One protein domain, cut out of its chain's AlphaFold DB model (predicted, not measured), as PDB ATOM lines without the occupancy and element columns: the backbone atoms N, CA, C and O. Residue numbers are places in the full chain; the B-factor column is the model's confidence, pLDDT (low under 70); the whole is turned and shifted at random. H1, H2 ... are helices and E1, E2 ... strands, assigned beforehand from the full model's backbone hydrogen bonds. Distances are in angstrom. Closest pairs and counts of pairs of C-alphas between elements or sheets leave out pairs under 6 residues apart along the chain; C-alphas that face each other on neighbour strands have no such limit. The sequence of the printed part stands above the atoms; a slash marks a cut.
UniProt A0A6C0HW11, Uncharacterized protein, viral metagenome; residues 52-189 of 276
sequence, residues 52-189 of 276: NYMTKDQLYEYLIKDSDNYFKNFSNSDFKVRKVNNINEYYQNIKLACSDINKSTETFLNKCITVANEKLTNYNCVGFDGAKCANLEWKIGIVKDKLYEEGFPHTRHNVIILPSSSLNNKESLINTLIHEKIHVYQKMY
ATOM      1  N   ASN A  52      98.066  39.039  -2.944       91.69
ATOM      2  CA  ASN A  52      99.495  39.216  -2.799       91.69
ATOM      3  C   ASN A  52     100.199  38.032  -3.467       91.69
ATOM      4  O   ASN A  52     100.210  36.914  -2.947       91.69
ATOM      5  N   TYR A  53     100.737  38.270  -4.657       96.19
ATOM      6  CA  TYR A  53     101.457  37.257  -5.412       96.19
ATOM      7  C   TYR A  53     102.938  37.302  -5.055       96.19
ATOM      8  O   TYR A  53     103.581  38.343  -5.177       96.19
ATOM      9  N   MET A  54     103.471  36.169  -4.613       96.69
ATOM     10  CA  MET A  54     104.866  36.061  -4.204       96.69
ATOM     11  C   MET A  54     105.770  35.952  -5.432       96.69
ATOM     12  O   MET A  54     105.466  35.213  -6.370       96.69
ATOM     13  N   THR A  55     106.905  36.651  -5.413       97.06
ATOM     14  CA  THR A  55     107.984  36.387  -6.376       97.06
ATOM     15  C   THR A  55     108.597  35.012  -6.118       97.06
ATOM     16  O   THR A  55     108.447  34.446  -5.028       97.06
ATOM     17  N   LYS A  56     109.341  34.474  -7.090       97.75
ATOM     18  CA  LYS A  56     110.026  33.182  -6.929       97.75
ATOM     19  C   LYS A  56     110.938  33.155  -5.695       97.75
ATOM     20  O   LYS A  56     110.988  32.147  -4.998       97.75
ATOM     21  N   ASP A  57     111.631  34.264  -5.418       97.69
ATOM     22  CA  ASP A  57     112.614  34.350  -4.339       97.69
ATOM     23  C   ASP A  57     111.898  34.457  -2.987       97.69
ATOM     24  O   ASP A  57     112.238  33.734  -2.054       97.69
ATOM     25  N   GLN A  58     110.826  35.258  -2.911       97.94
ATOM     26  CA  GLN A  58     109.972  35.342  -1.722       97.94
ATOM     27  C   GLN A  58     109.329  33.994  -1.385       97.94
ATOM     28  O   GLN A  58     109.279  33.610  -0.215       97.94
ATOM     29  N   LEU A  59     108.822  33.280  -2.395       98.31
ATOM     30  CA  LEU A  59     108.215  31.964  -2.206       98.31
ATOM     31  C   LEU A  59     109.253  30.955  -1.716       98.31
ATOM     32  O   LEU A  59     109.004  30.251  -0.740       98.31
ATOM     33  N   TYR A  60     110.428  30.915  -2.345       98.38
ATOM     34  CA  TYR A  60     111.515  30.039  -1.925       98.38
ATOM     35  C   TYR A  60     111.916  30.294  -0.466       98.38
ATOM     36  O   TYR A  60     111.921  29.357   0.333       98.38
ATOM     37  N   GLU A  61     112.189  31.551  -0.102       98.00
ATOM     38  CA  GLU A  61     112.556  31.942   1.266       98.00
ATOM     39  C   GLU A  61     111.474  31.573   2.286       98.00
ATOM     40  O   GLU A  61     111.781  31.073   3.371       98.00
ATOM     41  N   TYR A  62     110.203  31.776   1.931       97.50
ATOM     42  CA  TYR A  62     109.075  31.394   2.774       97.50
ATOM     43  C   TYR A  62     109.028  29.885   3.017       97.50
ATOM     44  O   TYR A  62     108.908  29.454   4.166       97.50
ATOM     45  N   LEU A  63     109.148  29.085   1.954       97.50
ATOM     46  CA  LEU A  63     109.037  27.630   2.035       97.50
ATOM     47  C   LEU A  63     110.180  27.025   2.856       97.50
ATOM     48  O   LEU A  63     109.912  26.229   3.754       97.50
ATOM     49  N   ILE A  64     111.436  27.424   2.621       96.75
ATOM     50  CA  ILE A  64     112.590  26.857   3.350       96.75
ATOM     51  C   ILE A  64     112.647  27.274   4.822       96.75
ATOM     52  O   ILE A  64     113.307  26.613   5.623       96.75
ATOM     53  N   LYS A  65     111.969  28.368   5.193       96.00
ATOM     54  CA  LYS A  65     111.839  28.776   6.595       96.00
ATOM     55  C   LYS A  65     111.048  27.746   7.406       96.00
ATOM     56  O   LYS A  65     111.225  27.687   8.622       96.00
ATOM     57  N   ASP A  66     110.176  26.975   6.749       94.25
ATOM     58  CA  ASP A  66     109.423  25.852   7.321       94.25
ATOM     59  C   ASP A  66     108.743  26.208   8.656       94.25
ATOM     60  O   ASP A  66     108.863  25.511   9.664       94.25
ATOM     61  N   SER A  67     108.075  27.368   8.700       91.25
ATOM     62  CA  SER A  67     107.495  27.903   9.947       91.25
ATOM     63  C   SER A  67     106.319  27.072  10.473       91.25
ATOM     64  O   SER A  67     106.010  27.138  11.659       91.25
ATOM     65  N   ASP A  68     105.686  26.285   9.605       89.75
ATOM     66  CA  ASP A  68     104.665  25.289   9.938       89.75
ATOM     67  C   ASP A  68     105.258  23.910  10.288       89.75
ATOM     68  O   ASP A  68     104.510  23.001  10.632       89.75
ATOM     69  N   ASN A  69     106.592  23.769  10.282       92.12
ATOM     70  CA  ASN A  69     107.340  22.542  10.578       92.12
ATOM     71  C   ASN A  69     106.996  21.349   9.668       92.12
ATOM     72  O   ASN A  69     107.232  20.201  10.049       92.12
ATOM     73  N   TYR A  70     106.445  21.600   8.479       94.50
ATOM     74  CA  TYR A  70     106.025  20.549   7.558       94.50
ATOM     75  C   TYR A  70     107.192  19.631   7.162       94.50
ATOM     76  O   TYR A  70     107.066  18.406   7.202       94.50
ATOM     77  N   PHE A  71     108.357  20.200   6.850       93.56
ATOM     78  CA  PHE A  71     109.517  19.410   6.437       93.56
ATOM     79  C   PHE A  71     110.213  18.708   7.599       93.56
ATOM     80  O   PHE A  71     110.726  17.601   7.434       93.56
ATOM     81  N   LYS A  72     110.210  19.309   8.796       88.94
ATOM     82  CA  LYS A  72     110.744  18.665  10.017       88.94
ATOM     83  C   LYS A  72     110.041  17.352  10.355       88.94
ATOM     84  O   LYS A  72     110.590  16.516  11.064       88.94
ATOM     85  N   ASN A  73     108.833  17.197   9.838       87.50
ATOM     86  CA  ASN A  73     107.936  16.093  10.095       87.50
ATOM     87  C   ASN A  73     108.045  14.966   9.052       87.50
ATOM     88  O   ASN A  73     107.316  13.974   9.160       87.50
ATOM     89  N   PHE A  74     108.962  15.086   8.082       92.75
ATOM     90  CA  PHE A  74     109.201  14.078   7.049       92.75
ATOM     91  C   PHE A  74     109.824  12.804   7.620       92.75
ATOM     92  O   PHE A  74     110.817  12.829   8.349       92.75
ATOM     93  N   SER A  75     109.258  11.670   7.221       91.56
ATOM     94  CA  SER A  75     109.842  10.349   7.410       91.56
ATOM     95  C   SER A  75     110.867  10.024   6.314       91.56
ATOM     96  O   SER A  75     110.943  10.680   5.272       91.56
ATOM     97  N   ASN A  76     111.621   8.936   6.486       91.81
ATOM     98  CA  ASN A  76     112.484   8.414   5.417       91.81
ATOM     99  C   ASN A  76     111.681   8.043   4.157       91.81
ATOM    100  O   ASN A  76     112.173   8.195   3.038       91.81
ATOM    101  N   SER A  77     110.438   7.586   4.332       93.62
ATOM    102  CA  SER A  77     109.527   7.285   3.229       93.62
ATOM    103  C   SER A  77     109.134   8.548   2.463       93.62
ATOM    104  O   SER A  77     109.140   8.513   1.235       93.62
ATOM    105  N   ASP A  78     108.899   9.672   3.153       94.81
ATOM    106  CA  ASP A  78     108.606  10.967   2.522       94.81
ATOM    107  C   ASP A  78     109.752  11.438   1.620       94.81
ATOM    108  O   ASP A  78     109.501  11.854   0.487       94.81
ATOM    109  N   PHE A  79     111.002  11.337   2.088       95.31
ATOM    110  CA  PHE A  79     112.182  11.659   1.276       95.31
ATOM    111  C   PHE A  79     112.300  10.728   0.061       95.31
ATOM    112  O   PHE A  79     112.467  11.193  -1.070       95.31
ATOM    113  N   LYS A  80     112.118   9.417   0.272       95.38
ATOM    114  CA  LYS A  80     112.189   8.400  -0.786       95.38
ATOM    115  C   LYS A  80     111.183   8.661  -1.908       95.38
ATOM    116  O   LYS A  80     111.580   8.678  -3.073       95.38
ATOM    117  N   VAL A  81     109.901   8.872  -1.593       96.06
ATOM    118  CA  VAL A  81     108.871   9.090  -2.630       96.06
ATOM    119  C   VAL A  81     109.035  10.435  -3.339       96.06
ATOM    120  O   VAL A  81     108.742  10.535  -4.526       96.06
ATOM    121  N   ARG A  82     109.593  11.443  -2.650       95.56
ATOM    122  CA  ARG A  82     109.963  12.746  -3.233       95.56
ATOM    123  C   ARG A  82     111.291  12.711  -3.999       95.56
ATOM    124  O   ARG A  82     111.692  13.731  -4.552       95.56
ATOM    125  N   LYS A  83     111.939  11.540  -4.085       95.62
ATOM    126  CA  LYS A  83     113.162  11.273  -4.866       95.62
ATOM    127  C   LYS A  83     114.337  12.161  -4.458       95.62
ATOM    128  O   LYS A  83     115.081  12.647  -5.306       95.62
ATOM    129  N   VAL A  84     114.487  12.360  -3.154       96.00
ATOM    130  CA  VAL A  84     115.576  13.125  -2.540       96.00
ATOM    131  C   VAL A  84     116.169  12.329  -1.387       96.00
ATOM    132  O   VAL A  84     115.464  11.585  -0.710       96.00
ATOM    133  N   ASN A  85     117.467  12.480  -1.139       94.44
ATOM    134  CA  ASN A  85     118.139  11.757  -0.056       94.44
ATOM    135  C   ASN A  85     118.050  12.485   1.287       94.44
ATOM    136  O   ASN A  85     118.242  11.882   2.339       94.44
ATOM    137  N   ASN A  86     117.842  13.801   1.259       94.62
ATOM    138  CA  ASN A  86     117.853  14.651   2.441       94.62
ATOM    139  C   ASN A  86     117.133  15.979   2.174       94.62
ATOM    140  O   ASN A  86     116.786  16.321   1.041       94.62
ATOM    141  N   ILE A  87     116.957  16.756   3.239       95.44
ATOM    142  CA  ILE A  87     116.253  18.035   3.186       95.44
ATOM    143  C   ILE A  87     116.948  19.091   2.313       95.44
ATOM    144  O   ILE A  87     116.270  19.882   1.666       95.44
ATOM    145  N   ASN A  88     118.282  19.090   2.226       96.12
ATOM    146  CA  ASN A  88     119.002  20.080   1.423       96.12
ATOM    147  C   ASN A  88     118.768  19.862  -0.076       96.12
ATOM    148  O   ASN A  88     118.562  20.831  -0.803       96.12
ATOM    149  N   GLU A  89     118.755  18.607  -0.532       96.94
ATOM    150  CA  GLU A  89     118.352  18.267  -1.905       96.94
ATOM    151  C   GLU A  89     116.906  18.691  -2.174       96.94
ATOM    152  O   GLU A  89     116.605  19.270  -3.218       96.94
ATOM    153  N   TYR A  90     116.017  18.488  -1.199       96.44
ATOM    154  CA  TYR A  90     114.632  18.926  -1.315       96.44
ATOM    155  C   TYR A  90     114.500  20.452  -1.435       96.44
ATOM    156  O   TYR A  90     113.752  20.943  -2.279       96.44
ATOM    157  N   TYR A  91     115.294  21.220  -0.683       97.19
ATOM    158  CA  TYR A  91     115.365  22.677  -0.825       97.19
ATOM    159  C   TYR A  91     115.864  23.110  -2.205       97.19
ATOM    160  O   TYR A  91     115.346  24.085  -2.752       97.19
ATOM    161  N   GLN A  92     116.806  22.381  -2.813       97.06
ATOM    162  CA  GLN A  92     117.204  22.662  -4.197       97.06
ATOM    163  C   GLN A  92     116.048  22.428  -5.173       97.06
ATOM    164  O   GLN A  92     115.818  23.269  -6.043       97.06
ATOM    165  N   ASN A  93     115.272  21.354  -5.000       97.06
ATOM    166  CA  ASN A  93     114.087  21.110  -5.827       97.06
ATOM    167  C   ASN A  93     113.059  22.241  -5.694       97.06
ATOM    168  O   ASN A  93     112.560  22.722  -6.711       97.06
ATOM    169  N   ILE A  94     112.795  22.726  -4.474       97.56
ATOM    170  CA  ILE A  94     111.898  23.871  -4.239       97.56
ATOM    171  C   ILE A  94     112.418  25.120  -4.954       97.56
ATOM    172  O   ILE A  94     111.661  25.781  -5.665       97.56
ATOM    173  N   LYS A  95     113.713  25.428  -4.815       97.50
ATOM    174  CA  LYS A  95     114.341  26.581  -5.473       97.50
ATOM    175  C   LYS A  95     114.175  26.532  -6.989       97.50
ATOM    176  O   LYS A  95     113.869  27.545  -7.611       97.50
ATOM    177  N   LEU A  96     114.390  25.356  -7.578       97.19
ATOM    178  CA  LEU A  96     114.243  25.139  -9.014       97.19
ATOM    179  C   LEU A  96     112.781  25.202  -9.465       97.19
ATOM    180  O   LEU A  96     112.532  25.615 -10.595       97.19
ATOM    181  N   ALA A  97     111.837  24.813  -8.606       97.81
ATOM    182  CA  ALA A  97     110.408  24.819  -8.896       97.81
ATOM    183  C   ALA A  97     109.769  26.213  -8.780       97.81
ATOM    184  O   ALA A  97     108.842  26.501  -9.528       97.81
ATOM    185  N   CYS A  98     110.228  27.086  -7.879       98.25
ATOM    186  CA  CYS A  98     109.637  28.418  -7.695       98.25
ATOM    187  C   CYS A  98     109.701  29.259  -8.982       98.25
ATOM    188  O   CYS A  98     110.712  29.280  -9.690       98.25
ATOM    189  N   SER A  99     108.614  29.969  -9.292       97.25
ATOM    190  CA  SER A  99     108.477  30.737 -10.529       97.25
ATOM    191  C   SER A  99     107.800  32.084 -10.289       97.25
ATOM    192  O   SER A  99     106.908  32.202  -9.452       97.25
ATOM    193  N   ASP A 100     108.235  33.104 -11.031       96.12
ATOM    194  CA  ASP A 100     107.603  34.419 -11.013       96.12
ATOM    195  C   ASP A 100     106.281  34.393 -11.786       96.12
ATOM    196  O   ASP A 100     106.156  33.756 -12.836       96.12
ATOM    197  N   ILE A 101     105.300  35.141 -11.287       93.75
ATOM    198  CA  ILE A 101     104.032  35.351 -11.977       93.75
ATOM    199  C   ILE A 101     104.146  36.493 -12.998       93.75
ATOM    200  O   ILE A 101     104.743  37.536 -12.736       93.75
ATOM    201  N   ASN A 102     103.546  36.315 -14.176       92.69
ATOM    202  CA  ASN A 102     103.419  37.381 -15.171       92.69
ATOM    203  C   ASN A 102     102.048  38.076 -15.078       92.69
ATOM    204  O   ASN A 102     101.089  37.542 -14.516       92.69
ATOM    205  N   LYS A 103     101.927  39.266 -15.679       92.19
ATOM    206  CA  LYS A 103     100.721  40.093 -15.530       92.19
ATOM    207  C   LYS A 103      99.452  39.467 -16.122       92.19
ATOM    208  O   LYS A 103      98.358  39.686 -15.600       92.19
ATOM    209  N   SER A 104      99.572  38.685 -17.197       92.25
ATOM    210  CA  SER A 104      98.420  37.992 -17.792       92.25
ATOM    211  C   SER A 104      97.888  36.901 -16.862       92.25
ATOM    212  O   SER A 104      96.677  36.807 -16.665       92.25
ATOM    213  N   THR A 105      98.784  36.144 -16.227       93.62
ATOM    214  CA  THR A 105      98.441  35.136 -15.216       93.62
ATOM    215  C   THR A 105      97.819  35.781 -13.985       93.62
ATOM    216  O   THR A 105      96.793  35.310 -13.510       93.62
ATOM    217  N   GLU A 106      98.380  36.893 -13.508       93.75
ATOM    218  CA  GLU A 106      97.826  37.661 -12.387       93.75
ATOM    219  C   GLU A 106      96.387  38.112 -12.677       93.75
ATOM    220  O   GLU A 106      95.481  37.921 -11.870       93.75
ATOM    221  N   THR A 107      96.155  38.646 -13.878       92.75
ATOM    222  CA  THR A 107      94.823  39.080 -14.319       92.75
ATOM    223  C   THR A 107      93.844  37.907 -14.379       92.75
ATOM    224  O   THR A 107      92.690  38.032 -13.969       92.75
ATOM    225  N   PHE A 108      94.290  36.758 -14.889       93.69
ATOM    226  CA  PHE A 108      93.475  35.549 -14.961       93.69
ATOM    227  C   PHE A 108      93.134  34.992 -13.571       93.69
ATOM    228  O   PHE A 108      91.972  34.674 -13.309       93.69
ATOM    229  N   LEU A 109      94.112  34.941 -12.663       96.06
ATOM    230  CA  LEU A 109      93.916  34.511 -11.281       96.06
ATOM    231  C   LEU A 109      92.977  35.445 -10.527       96.06
ATOM    232  O   LEU A 109      92.052  34.952  -9.895       96.06
ATOM    233  N   ASN A 110      93.129  36.765 -10.660       95.00
ATOM    234  CA  ASN A 110      92.221  37.728 -10.033       95.00
ATOM    235  C   ASN A 110      90.763  37.480 -10.449       95.00
ATOM    236  O   ASN A 110      89.886  37.446  -9.594       95.00
ATOM    237  N   LYS A 111      90.496  37.196 -11.733       94.06
ATOM    238  CA  LYS A 111      89.141  36.831 -12.187       94.06
ATOM    239  C   LYS A 111      88.625  35.557 -11.516       94.06
ATOM    240  O   LYS A 111      87.452  35.494 -11.159       94.06
ATOM    241  N   CYS A 112      89.472  34.543 -11.352       96.88
ATOM    242  CA  CYS A 112      89.087  33.289 -10.699       96.88
ATOM    243  C   CYS A 112      88.863  33.477  -9.190       96.88
ATOM    244  O   CYS A 112      87.880  32.972  -8.659       96.88
ATOM    245  N   ILE A 113      89.721  34.253  -8.525       97.12
ATOM    246  CA  ILE A 113      89.611  34.618  -7.105       97.12
ATOM    247  C   ILE A 113      88.320  35.385  -6.841       97.12
ATOM    248  O   ILE A 113      87.635  35.103  -5.864       97.12
ATOM    249  N   THR A 114      87.950  36.314  -7.722       95.75
ATOM    250  CA  THR A 114      86.676  37.029  -7.633       95.75
ATOM    251  C   THR A 114      85.495  36.057  -7.599       95.75
ATOM    252  O   THR A 114      84.681  36.126  -6.682       95.75
ATOM    253  N   VAL A 115      85.443  35.095  -8.528       96.25
ATOM    254  CA  VAL A 115      84.381  34.072  -8.546       96.25
ATOM    255  C   VAL A 115      84.443  33.171  -7.309       96.25
ATOM    256  O   VAL A 115      83.410  32.877  -6.712       96.25
ATOM    257  N   ALA A 116      85.640  32.754  -6.888       97.75
ATOM    258  CA  ALA A 116      85.826  31.947  -5.685       97.75
ATOM    259  C   ALA A 116      85.301  32.665  -4.430       97.75
ATOM    260  O   ALA A 116      84.580  32.067  -3.637       97.75
ATOM    261  N   ASN A 117      85.599  33.959  -4.275       97.25
ATOM    262  CA  ASN A 117      85.112  34.775  -3.164       97.25
ATOM    263  C   ASN A 117      83.587  34.931  -3.192       97.25
ATOM    264  O   ASN A 117      82.966  34.865  -2.132       97.25
ATOM    265  N   GLU A 118      82.974  35.119  -4.366       96.56
ATOM    266  CA  GLU A 118      81.511  35.157  -4.489       96.56
ATOM    267  C   GLU A 118      80.880  33.835  -4.036       96.56
ATOM    268  O   GLU A 118      79.941  33.849  -3.238       96.56
ATOM    269  N   LYS A 119      81.408  32.694  -4.494       97.50
ATOM    270  CA  LYS A 119      80.930  31.364  -4.084       97.50
ATOM    271  C   LYS A 119      81.073  31.147  -2.577       97.50
ATOM    272  O   LYS A 119      80.101  30.795  -1.914       97.50
ATOM    273  N   LEU A 120      82.258  31.428  -2.032       98.00
ATOM    274  CA  LEU A 120      82.553  31.295  -0.604       98.00
ATOM    275  C   LEU A 120      81.640  32.178   0.252       98.00
ATOM    276  O   LEU A 120      81.035  31.688   1.195       98.00
ATOM    277  N   THR A 121      81.483  33.458  -0.093       96.94
ATOM    278  CA  THR A 121      80.691  34.416   0.705       96.94
ATOM    279  C   THR A 121      79.234  33.979   0.876       96.94
ATOM    280  O   THR A 121      78.615  34.275   1.899       96.94
ATOM    281  N   ASN A 122      78.687  33.263  -0.107       95.00
ATOM    282  CA  ASN A 122      77.294  32.822  -0.114       95.00
ATOM    283  C   ASN A 122      77.066  31.461   0.563       95.00
ATOM    284  O   ASN A 122      75.932  30.982   0.577       95.00
ATOM    285  N   TYR A 123      78.101  30.842   1.136       97.44
ATOM    286  CA  TYR A 123      78.004  29.525   1.754       97.44
ATOM    287  C   TYR A 123      78.441  29.551   3.220       97.44
ATOM    288  O   TYR A 123      79.515  30.037   3.556       97.44
ATOM    289  N   ASN A 124      77.623  28.982   4.103       97.75
ATOM    290  CA  ASN A 124      77.936  28.841   5.525       97.75
ATOM    291  C   ASN A 124      77.457  27.479   6.024       97.75
ATOM    292  O   ASN A 124      76.380  27.017   5.645       97.75
ATOM    293  N   CYS A 125      78.221  26.861   6.921       97.50
ATOM    294  CA  CYS A 125      77.800  25.660   7.636       97.50
ATOM    295  C   CYS A 125      78.426  25.612   9.040       97.50
ATOM    296  O   CYS A 125      79.166  26.508   9.446       97.50
ATOM    297  N   VAL A 126      78.092  24.594   9.837       97.75
ATOM    298  CA  VAL A 126      78.617  24.478  11.207       97.75
ATOM    299  C   VAL A 126      80.144  24.384  11.173       97.75
ATOM    300  O   VAL A 126      80.688  23.475  10.557       97.75
ATOM    301  N   GLY A 127      80.824  25.315  11.846       97.44
ATOM    302  CA  GLY A 127      82.287  25.390  11.861       97.44
ATOM    303  C   GLY A 127      82.925  25.962  10.587       97.44
ATOM    304  O   GLY A 127      84.141  25.870  10.422       97.44
ATOM    305  N   PHE A 128      82.133  26.574   9.699       98.56
ATOM    306  CA  PHE A 128      82.626  27.283   8.519       98.56
ATOM    307  C   PHE A 128      81.797  28.533   8.204       98.56
ATOM    308  O   PHE A 128      80.618  28.447   7.854       98.56
ATOM    309  N   ASP A 129      82.447  29.691   8.274       98.25
ATOM    310  CA  ASP A 129      81.909  30.972   7.825       98.25
ATOM    311  C   ASP A 129      82.574  31.352   6.495       98.25
ATOM    312  O   ASP A 129      83.765  31.681   6.432       98.25
ATOM    313  N   GLY A 130      81.805  31.278   5.413       98.06
ATOM    314  CA  GLY A 130      82.318  31.496   4.069       98.06
ATOM    315  C   GLY A 130      82.636  32.956   3.767       98.06
ATOM    316  O   GLY A 130      83.601  33.231   3.051       98.06
ATOM    317  N   ALA A 131      81.928  33.912   4.375       97.00
ATOM    318  CA  ALA A 131      82.263  35.332   4.257       97.00
ATOM    319  C   ALA A 131      83.594  35.636   4.961       97.00
ATOM    320  O   ALA A 131      84.453  36.350   4.437       97.00
ATOM    321  N   LYS A 132      83.808  35.047   6.138       96.81
ATOM    322  CA  LYS A 132      85.077  35.106   6.869       96.81
ATOM    323  C   LYS A 132      86.210  34.432   6.088       96.81
ATOM    324  O   LYS A 132      87.307  34.982   6.037       96.81
ATOM    325  N   CYS A 133      85.946  33.302   5.429       98.00
ATOM    326  CA  CYS A 133      86.889  32.623   4.536       98.00
ATOM    327  C   CYS A 133      87.281  33.476   3.322       98.00
ATOM    328  O   CYS A 133      88.475  33.679   3.077       98.00
ATOM    329  N   ALA A 134      86.302  34.043   2.614       96.94
ATOM    330  CA  ALA A 134      86.525  34.907   1.455       96.94
ATOM    331  C   ALA A 134      87.340  36.168   1.807       96.94
ATOM    332  O   ALA A 134      88.161  36.622   1.012       96.94
ATOM    333  N   ASN A 135      87.160  36.702   3.021       94.75
ATOM    334  CA  ASN A 135      87.857  37.898   3.504       94.75
ATOM    335  C   ASN A 135      89.318  37.667   3.932       94.75
ATOM    336  O   ASN A 135      90.039  38.642   4.163       94.75
ATOM    337  N   LEU A 136      89.781  36.418   4.058       95.56
ATOM    338  CA  LEU A 136      91.198  36.145   4.316       95.56
ATOM    339  C   LEU A 136      92.058  36.675   3.158       95.56
ATOM    340  O   LEU A 136      91.669  36.587   1.993       95.56
ATOM    341  N   GLU A 137      93.264  37.165   3.451       95.31
ATOM    342  CA  GLU A 137      94.215  37.593   2.414       95.31
ATOM    343  C   GLU A 137      94.520  36.429   1.456       95.31
ATOM    344  O   GLU A 137      94.668  35.277   1.875       95.31
ATOM    345  N   TRP A 138      94.586  36.712   0.156       97.62
ATOM    346  CA  TRP A 138      95.064  35.750  -0.833       97.62
ATOM    347  C   TRP A 138      96.574  35.911  -0.961       97.62
ATOM    348  O   TRP A 138      97.033  36.941  -1.444       97.62
ATOM    349  N   LYS A 139      97.345  34.909  -0.529       97.56
ATOM    350  CA  LYS A 139      98.789  34.836  -0.785       97.56
ATOM    351  C   LYS A 139      99.052  33.653  -1.688       97.56
ATOM    352  O   LYS A 139      98.742  32.528  -1.303       97.56
ATOM    353  N   ILE A 140      99.566  33.911  -2.885       98.38
ATOM    354  CA  ILE A 140      99.707  32.881  -3.916       98.38
ATOM    355  C   ILE A 140     101.149  32.837  -4.404       98.38
ATOM    356  O   ILE A 140     101.714  33.862  -4.788       98.38
ATOM    357  N   GLY A 141     101.723  31.637  -4.409       98.12
ATOM    358  CA  GLY A 141     103.000  31.325  -5.039       98.12
ATOM    359  C   GLY A 141     102.808  30.402  -6.240       98.12
ATOM    360  O   GLY A 141     101.957  29.513  -6.206       98.12
ATOM    361  N   ILE A 142     103.602  30.597  -7.294       97.88
ATOM    362  CA  ILE A 142     103.587  29.730  -8.477       97.88
ATOM    363  C   ILE A 142     104.822  28.835  -8.485       97.88
ATOM    364  O   ILE A 142     105.949  29.293  -8.272       97.88
ATOM    365  N   VAL A 143     104.612  27.557  -8.788       97.69
ATOM    366  CA  VAL A 143     105.688  26.607  -9.070       97.69
ATOM    367  C   VAL A 143     105.551  26.027 -10.470       97.69
ATOM    368  O   VAL A 143     104.454  25.910 -11.013       97.69
ATOM    369  N   LYS A 144     106.674  25.680 -11.086       94.38
ATOM    370  CA  LYS A 144     106.722  24.967 -12.361       94.38
ATOM    371  C   LYS A 144     107.025  23.490 -12.139       94.38
ATOM    372  O   LYS A 144     107.652  23.099 -11.154       94.38
ATOM    373  N   ASP A 145     106.634  22.703 -13.133       87.50
ATOM    374  CA  ASP A 145     106.943  21.282 -13.236       87.50
ATOM    375  C   ASP A 145     106.404  20.461 -12.051       87.50
ATOM    376  O   ASP A 145     105.416  20.821 -11.413       87.50
ATOM    377  N   LYS A 146     107.021  19.302 -11.799       93.50
ATOM    378  CA  LYS A 146     106.629  18.345 -10.753       93.50
ATOM    379  C   LYS A 146     107.695  18.185  -9.664       93.50
ATOM    380  O   LYS A 146     107.705  17.187  -8.953       93.50
ATOM    381  N   LEU A 147     108.643  19.123  -9.577       93.06
ATOM    382  CA  LEU A 147     109.781  19.022  -8.654       93.06
ATOM    383  C   LEU A 147     109.397  19.306  -7.197       93.06
ATOM    384  O   LEU A 147     110.042  18.784  -6.291       93.06
ATOM    385  N   TYR A 148     108.346  20.099  -6.971       96.31
ATOM    386  CA  TYR A 148     107.801  20.369  -5.643       96.31
ATOM    387  C   TYR A 148     106.403  19.765  -5.511       96.31
ATOM    388  O   TYR A 148     105.548  20.018  -6.360       96.31
ATOM    389  N   GLU A 149     106.218  18.922  -4.486       95.69
ATOM    390  CA  GLU A 149     104.983  18.162  -4.205       95.69
ATOM    391  C   GLU A 149     104.345  17.545  -5.463       95.69
ATOM    392  O   GLU A 149     103.144  17.632  -5.672       95.69
ATOM    393  N   GLU A 150     105.166  16.979  -6.357       95.38
ATOM    394  CA  GLU A 150     104.749  16.367  -7.634       95.38
ATOM    395  C   GLU A 150     103.877  17.241  -8.556       95.38
ATOM    396  O   GLU A 150     103.284  16.747  -9.519       95.38
ATOM    397  N   GLY A 151     103.870  18.557  -8.326       94.88
ATOM    398  CA  GLY A 151     103.035  19.497  -9.062       94.88
ATOM    399  C   GLY A 151     101.560  19.418  -8.673       94.88
ATOM    400  O   GLY A 151     100.713  19.663  -9.530       94.88
ATOM    401  N   PHE A 152     101.247  19.064  -7.423       96.06
ATOM    402  CA  PHE A 152      99.908  19.215  -6.856       96.06
ATOM    403  C   PHE A 152      99.730  20.608  -6.227       96.06
ATOM    404  O   PHE A 152     100.660  21.104  -5.579       96.06
ATOM    405  N   PRO A 153      98.562  21.257  -6.410       97.44
ATOM    406  CA  PRO A 153      98.152  22.377  -5.569       97.44
ATOM    407  C   PRO A 153      98.156  21.964  -4.099       97.44
ATOM    408  O   PRO A 153      97.860  20.809  -3.801       97.44
ATOM    409  N   HIS A 154      98.563  22.881  -3.230       97.88
ATOM    410  CA  HIS A 154      98.562  22.672  -1.786       97.88
ATOM    411  C   HIS A 154      98.757  24.004  -1.054       97.88
ATOM    412  O   HIS A 154      99.147  25.021  -1.645       97.88
ATOM    413  N   THR A 155      98.577  23.984   0.261       97.88
ATOM    414  CA  THR A 155      98.674  25.145   1.136       97.88
ATOM    415  C   THR A 155      99.767  24.972   2.187       97.88
ATOM    416  O   THR A 155      99.811  24.022   2.966       97.88
ATOM    417  N   ARG A 156     100.645  25.973   2.285       96.81
ATOM    418  CA  ARG A 156     101.644  26.097   3.357       96.81
ATOM    419  C   ARG A 156     101.264  27.260   4.250       96.81
ATOM    420  O   ARG A 156     101.385  28.419   3.866       96.81
ATOM    421  N   HIS A 157     100.762  26.939   5.440       94.06
ATOM    422  CA  HIS A 157     100.188  27.889   6.394       94.06
ATOM    423  C   HIS A 157      99.122  28.827   5.786       94.06
ATOM    424  O   HIS A 157      97.950  28.477   5.754       94.06
ATOM    425  N   ASN A 158      99.493  30.019   5.320       95.12
ATOM    426  CA  ASN A 158      98.566  30.975   4.706       95.12
ATOM    427  C   ASN A 158      98.900  31.304   3.248       95.12
ATOM    428  O   ASN A 158      98.379  32.284   2.719       95.12
ATOM    429  N   VAL A 159      99.782  30.519   2.631       97.94
ATOM    430  CA  VAL A 159     100.192  30.654   1.235       97.94
ATOM    431  C   VAL A 159      99.651  29.467   0.454       97.94
ATOM    432  O   VAL A 159      99.926  28.322   0.799       97.94
ATOM    433  N   ILE A 160      98.911  29.761  -0.608       98.56
ATOM    434  CA  ILE A 160      98.441  28.782  -1.584       98.56
ATOM    435  C   ILE A 160      99.525  28.636  -2.651       98.56
ATOM    436  O   ILE A 160      99.956  29.626  -3.248       98.56
ATOM    437  N   ILE A 161      99.969  27.410  -2.901       98.50
ATOM    438  CA  ILE A 161     100.952  27.092  -3.931       98.50
ATOM    439  C   ILE A 161     100.230  26.447  -5.104       98.50
ATOM    440  O   ILE A 161      99.599  25.403  -4.968       98.50
ATOM    441  N   LEU A 162     100.350  27.070  -6.275       97.94
ATOM    442  CA  LEU A 162      99.754  26.567  -7.504       97.94
ATOM    443  C   LEU A 162     100.840  26.137  -8.492       97.94
ATOM    444  O   LEU A 162     101.732  26.928  -8.815       97.94
ATOM    445  N   PRO A 163     100.756  24.919  -9.042       96.81
ATOM    446  CA  PRO A 163     101.564  24.546 -10.184       96.81
ATOM    447  C   PRO A 163     101.048  25.289 -11.424       96.81
ATOM    448  O   PRO A 163      99.839  25.431 -11.626       96.81
ATOM    449  N   SER A 164     101.949  25.734 -12.296       94.62
ATOM    450  CA  SER A 164     101.592  26.470 -13.517       94.62
ATOM    451  C   SER A 164     100.626  25.697 -14.426       94.62
ATOM    452  O   SER A 164      99.806  26.296 -15.117       94.62
ATOM    453  N   SER A 165     100.651  24.363 -14.372       91.62
ATOM    454  CA  SER A 165      99.713  23.475 -15.067       91.62
ATOM    455  C   SER A 165      98.252  23.626 -14.620       91.62
ATOM    456  O   SER A 165      97.354  23.333 -15.410       91.62
ATOM    457  N   SER A 166      97.993  24.112 -13.400       91.88
ATOM    458  CA  SER A 166      96.631  24.370 -12.900       91.88
ATOM    459  C   SER A 166      95.982  25.598 -13.540       91.88
ATOM    460  O   SER A 166      94.776  25.788 -13.436       91.88
ATOM    461  N   LEU A 167      96.754  26.422 -14.254       90.62
ATOM    462  CA  LEU A 167      96.279  27.664 -14.868       90.62
ATOM    463  C   LEU A 167      95.570  27.450 -16.218       90.62
ATOM    464  O   LEU A 167      95.157  28.413 -16.859       90.62
ATOM    465  N   ASN A 168      95.423  26.199 -16.661       86.38
ATOM    466  CA  ASN A 168      94.943  25.866 -18.004       86.38
ATOM    467  C   ASN A 168      93.412  25.786 -18.130       86.38
ATOM    468  O   ASN A 168      92.887  25.873 -19.238       86.38
ATOM    469  N   ASN A 169      92.681  25.603 -17.026       90.38
ATOM    470  CA  ASN A 169      91.224  25.467 -17.035       90.38
ATOM    471  C   ASN A 169      90.604  26.335 -15.935       90.38
ATOM    472  O   ASN A 169      90.859  26.119 -14.754       90.38
ATOM    473  N   LYS A 170      89.766  27.302 -16.332       91.69
ATOM    474  CA  LYS A 170      89.153  28.280 -15.423       91.69
ATOM    475  C   LYS A 170      88.299  27.626 -14.333       91.69
ATOM    476  O   LYS A 170      88.425  27.998 -13.174       91.69
ATOM    477  N   GLU A 171      87.426  26.690 -14.691       92.06
ATOM    478  CA  GLU A 171      86.492  26.074 -13.740       92.06
ATOM    479  C   GLU A 171      87.231  25.181 -12.741       92.06
ATOM    480  O   GLU A 171      87.062  25.329 -11.533       92.06
ATOM    481  N   SER A 172      88.135  24.333 -13.242       94.50
ATOM    482  CA  SER A 172      89.003  23.516 -12.394       94.50
ATOM    483  C   SER A 172      89.827  24.385 -11.446       94.50
ATOM    484  O   SER A 172      89.930  24.064 -10.268       94.50
ATOM    485  N   LEU A 173      90.379  25.499 -11.938       97.19
ATOM    486  CA  LEU A 173      91.175  26.416 -11.130       97.19
ATOM    487  C   LEU A 173      90.347  27.103 -10.043       97.19
ATOM    488  O   LEU A 173      90.840  27.253  -8.933       97.19
ATOM    489  N   ILE A 174      89.108  27.512 -10.328       98.25
ATOM    490  CA  ILE A 174      88.220  28.095  -9.312       98.25
ATOM    491  C   ILE A 174      87.976  27.083  -8.189       98.25
ATOM    492  O   ILE A 174      88.137  27.430  -7.022       98.25
ATOM    493  N   ASN A 175      87.662  25.830  -8.528       97.94
ATOM    494  CA  ASN A 175      87.433  24.785  -7.529       97.94
ATOM    495  C   ASN A 175      88.701  24.493  -6.712       97.94
ATOM    496  O   ASN A 175      88.628  24.401  -5.488       97.94
ATOM    497  N   THR A 176      89.867  24.427  -7.363       98.12
ATOM    498  CA  THR A 176      91.164  24.314  -6.681       98.12
ATOM    499  C   THR A 176      91.412  25.501  -5.750       98.12
ATOM    500  O   THR A 176      91.733  25.304  -4.588       98.12
ATOM    501  N   LEU A 177      91.210  26.740  -6.208       98.50
ATOM    502  CA  LEU A 177      91.409  27.935  -5.384       98.50
ATOM    503  C   LEU A 177      90.524  27.925  -4.140       98.50
ATOM    504  O   LEU A 177      90.995  28.291  -3.068       98.50
ATOM    505  N   ILE A 178      89.261  27.514  -4.268       98.62
ATOM    506  CA  ILE A 178      88.359  27.401  -3.120       98.62
ATOM    507  C   ILE A 178      88.852  26.313  -2.161       98.62
ATOM    508  O   ILE A 178      88.953  26.576  -0.964       98.62
ATOM    509  N   HIS A 179      89.201  25.134  -2.677       98.62
ATOM    510  CA  HIS A 179      89.724  24.028  -1.878       98.62
ATOM    511  C   HIS A 179      90.934  24.466  -1.035       98.62
ATOM    512  O   HIS A 179      90.899  24.391   0.193       98.62
ATOM    513  N   GLU A 180      91.937  25.071  -1.673       98.69
ATOM    514  CA  GLU A 180      93.124  25.586  -0.984       98.69
ATOM    515  C   GLU A 180      92.796  26.734  -0.015       98.69
ATOM    516  O   GLU A 180      93.348  26.845   1.082       98.69
ATOM    517  N   LYS A 181      91.831  27.595  -0.359       98.50
ATOM    518  CA  LYS A 181      91.389  28.675   0.531       98.50
ATOM    519  C   LYS A 181      90.736  28.147   1.808       98.50
ATOM    520  O   LYS A 181      90.900  28.754   2.871       98.50
ATOM    521  N   ILE A 182      90.035  27.018   1.727       98.75
ATOM    522  CA  ILE A 182      89.473  26.339   2.897       98.75
ATOM    523  C   ILE A 182      90.600  25.797   3.787       98.75
ATOM    524  O   ILE A 182      90.512  25.948   5.005       98.75
ATOM    525  N   HIS A 183      91.703  25.287   3.227       98.62
ATOM    526  CA  HIS A 183      92.882  24.917   4.023       98.62
ATOM    527  C   HIS A 183      93.509  26.110   4.751       98.62
ATOM    528  O   HIS A 183      93.837  26.017   5.939       98.62
ATOM    529  N   VAL A 184      93.585  27.278   4.105       98.44
ATOM    530  CA  VAL A 184      93.995  28.515   4.792       98.44
ATOM    531  C   VAL A 184      93.030  28.845   5.939       98.44
ATOM    532  O   VAL A 184      93.471  29.131   7.053       98.44
ATOM    533  N   TYR A 185      91.716  28.771   5.709       98.56
ATOM    534  CA  TYR A 185      90.711  29.005   6.753       98.56
ATOM    535  C   TYR A 185      90.893  28.072   7.949       98.56
ATOM    536  O   TYR A 185      90.874  28.531   9.093       98.56
ATOM    537  N   GLN A 186      91.134  26.787   7.688       98.31
ATOM    538  CA  GLN A 186      91.335  25.783   8.725       98.31
ATOM    539  C   GLN A 186      92.497  26.135   9.652       98.31
ATOM    540  O   GLN A 186      92.376  26.033  10.875       98.31
ATOM    541  N   LYS A 187      93.602  26.625   9.082       96.19
ATOM    542  CA  LYS A 187      94.790  27.027   9.843       96.19
ATOM    543  C   LYS A 187      94.593  28.362  10.576       96.19
ATOM    544  O   LYS A 187      95.141  28.544  11.662       96.19
ATOM    545  N   MET A 188      93.796  29.281  10.026       96.31
ATOM    546  CA  MET A 188      93.549  30.601  10.622       96.31
ATOM    547  C   MET A 188      92.464  30.600  11.710       96.31
ATOM    548  O   MET A 188      92.502  31.445  12.608       96.31
ATOM    549  N   TYR A 189      91.514  29.661  11.663       97.81
ATOM    550  CA  TYR A 189      90.369  29.612  12.577       97.81
ATOM    551  C   TYR A 189      90.162  28.230  13.220       97.81
ATOM    552  O   TYR A 189      89.090  27.637  13.094       97.81
TER     553      TYR A 189
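AT A GLANCE: This is residues 52 to 189 of the 276 residues of an uncharacterized protein of viral metagenome (UniProt A0A6C0HW11). A small three-stranded sheet lies in the middle, with the long helix H7 packed along one face and the shorter H1 on the other. The long helix H4 packs steeply on H7, with H5 near its end; H3 packs on H1 on the other side of the domain, with H2 farthest out. The printed part has 138 residues, mostly helix, with seven named helices and three strands in the order H1 H2 H3 H4 H5 E1 E2 E3 H6 H7; the mixed sheet runs E1 E3 E2. It is compact, with a radius of gyration of the C-alphas of 15.4 A and spans of 46 by 36 by 22 A.

IN THESE COORDINATES: Strand E1 is residues 138 to 143, 16.3 A long, E3 is 159 to 163, 13.0 A, and E2 is 154 to 156. H7 is residues 170 to 188, 26.5 A, and ends at C-alpha 188 (93.549, 30.601, 10.622). H1 is residues 56 to 65, 14.3 A, from C-alpha 56 at (110.026, 33.182, -6.929). H4 is residues 103 to 121, 26.4 A, and H3 is 87 to 97, 15.0 A. The short helices are H2, 76 to 81, H5, 130 to 134, and H6, 164 to 168.

HOW THE PARTS SIT: E1 and E3 are parallel, with N 141 and O 160 2.9 A apart, within hydrogen-bond range. E3 and E2 form an antiparallel hairpin, with N 161 and O 154 at 2.8 A. H7, the sheet and H1 make three layers, with helices on both faces of the sheet: H7 is at a height of 8.8 A over the sheet, over E3 and along the strands at 25 degrees to E3 on the local plane, and H1 is on the opposite face at a height of 9.3 A. H7 is the hub. With residues 170 to 178 it touches H4 at a steep tilt of 65 degrees, the same way; the closest C-alphas, of Cys 112 and Ile 174, are 5.4 A apart. H5 touches H7, closest at the C-alphas of Cys 133 and Tyr 185, 5.7 A. H6 and H7 only just touch, only at the corner, with 3 pairs of C-alphas within 8 A. H1 touches H3 at a shallow tilt of 20 degrees, opposite ways; the C-alphas of Tyr 60 and Lys 95 are closest, at 5.7 A. H2 touches no helix. Every O i to N i+4 pair is within range in H1, H2, H3, H4, H5 and H7; H6 has 0 of 1, and 1 of 2 O i to N i+3 pairs.

THE WHOLE: The C-alphas of Asn 85 and Asn 122 are farthest apart, 46.0 A. The printed part has no cut and no long link. The mean pLDDT of the printed part is 95.8, and no printed residue is under 70.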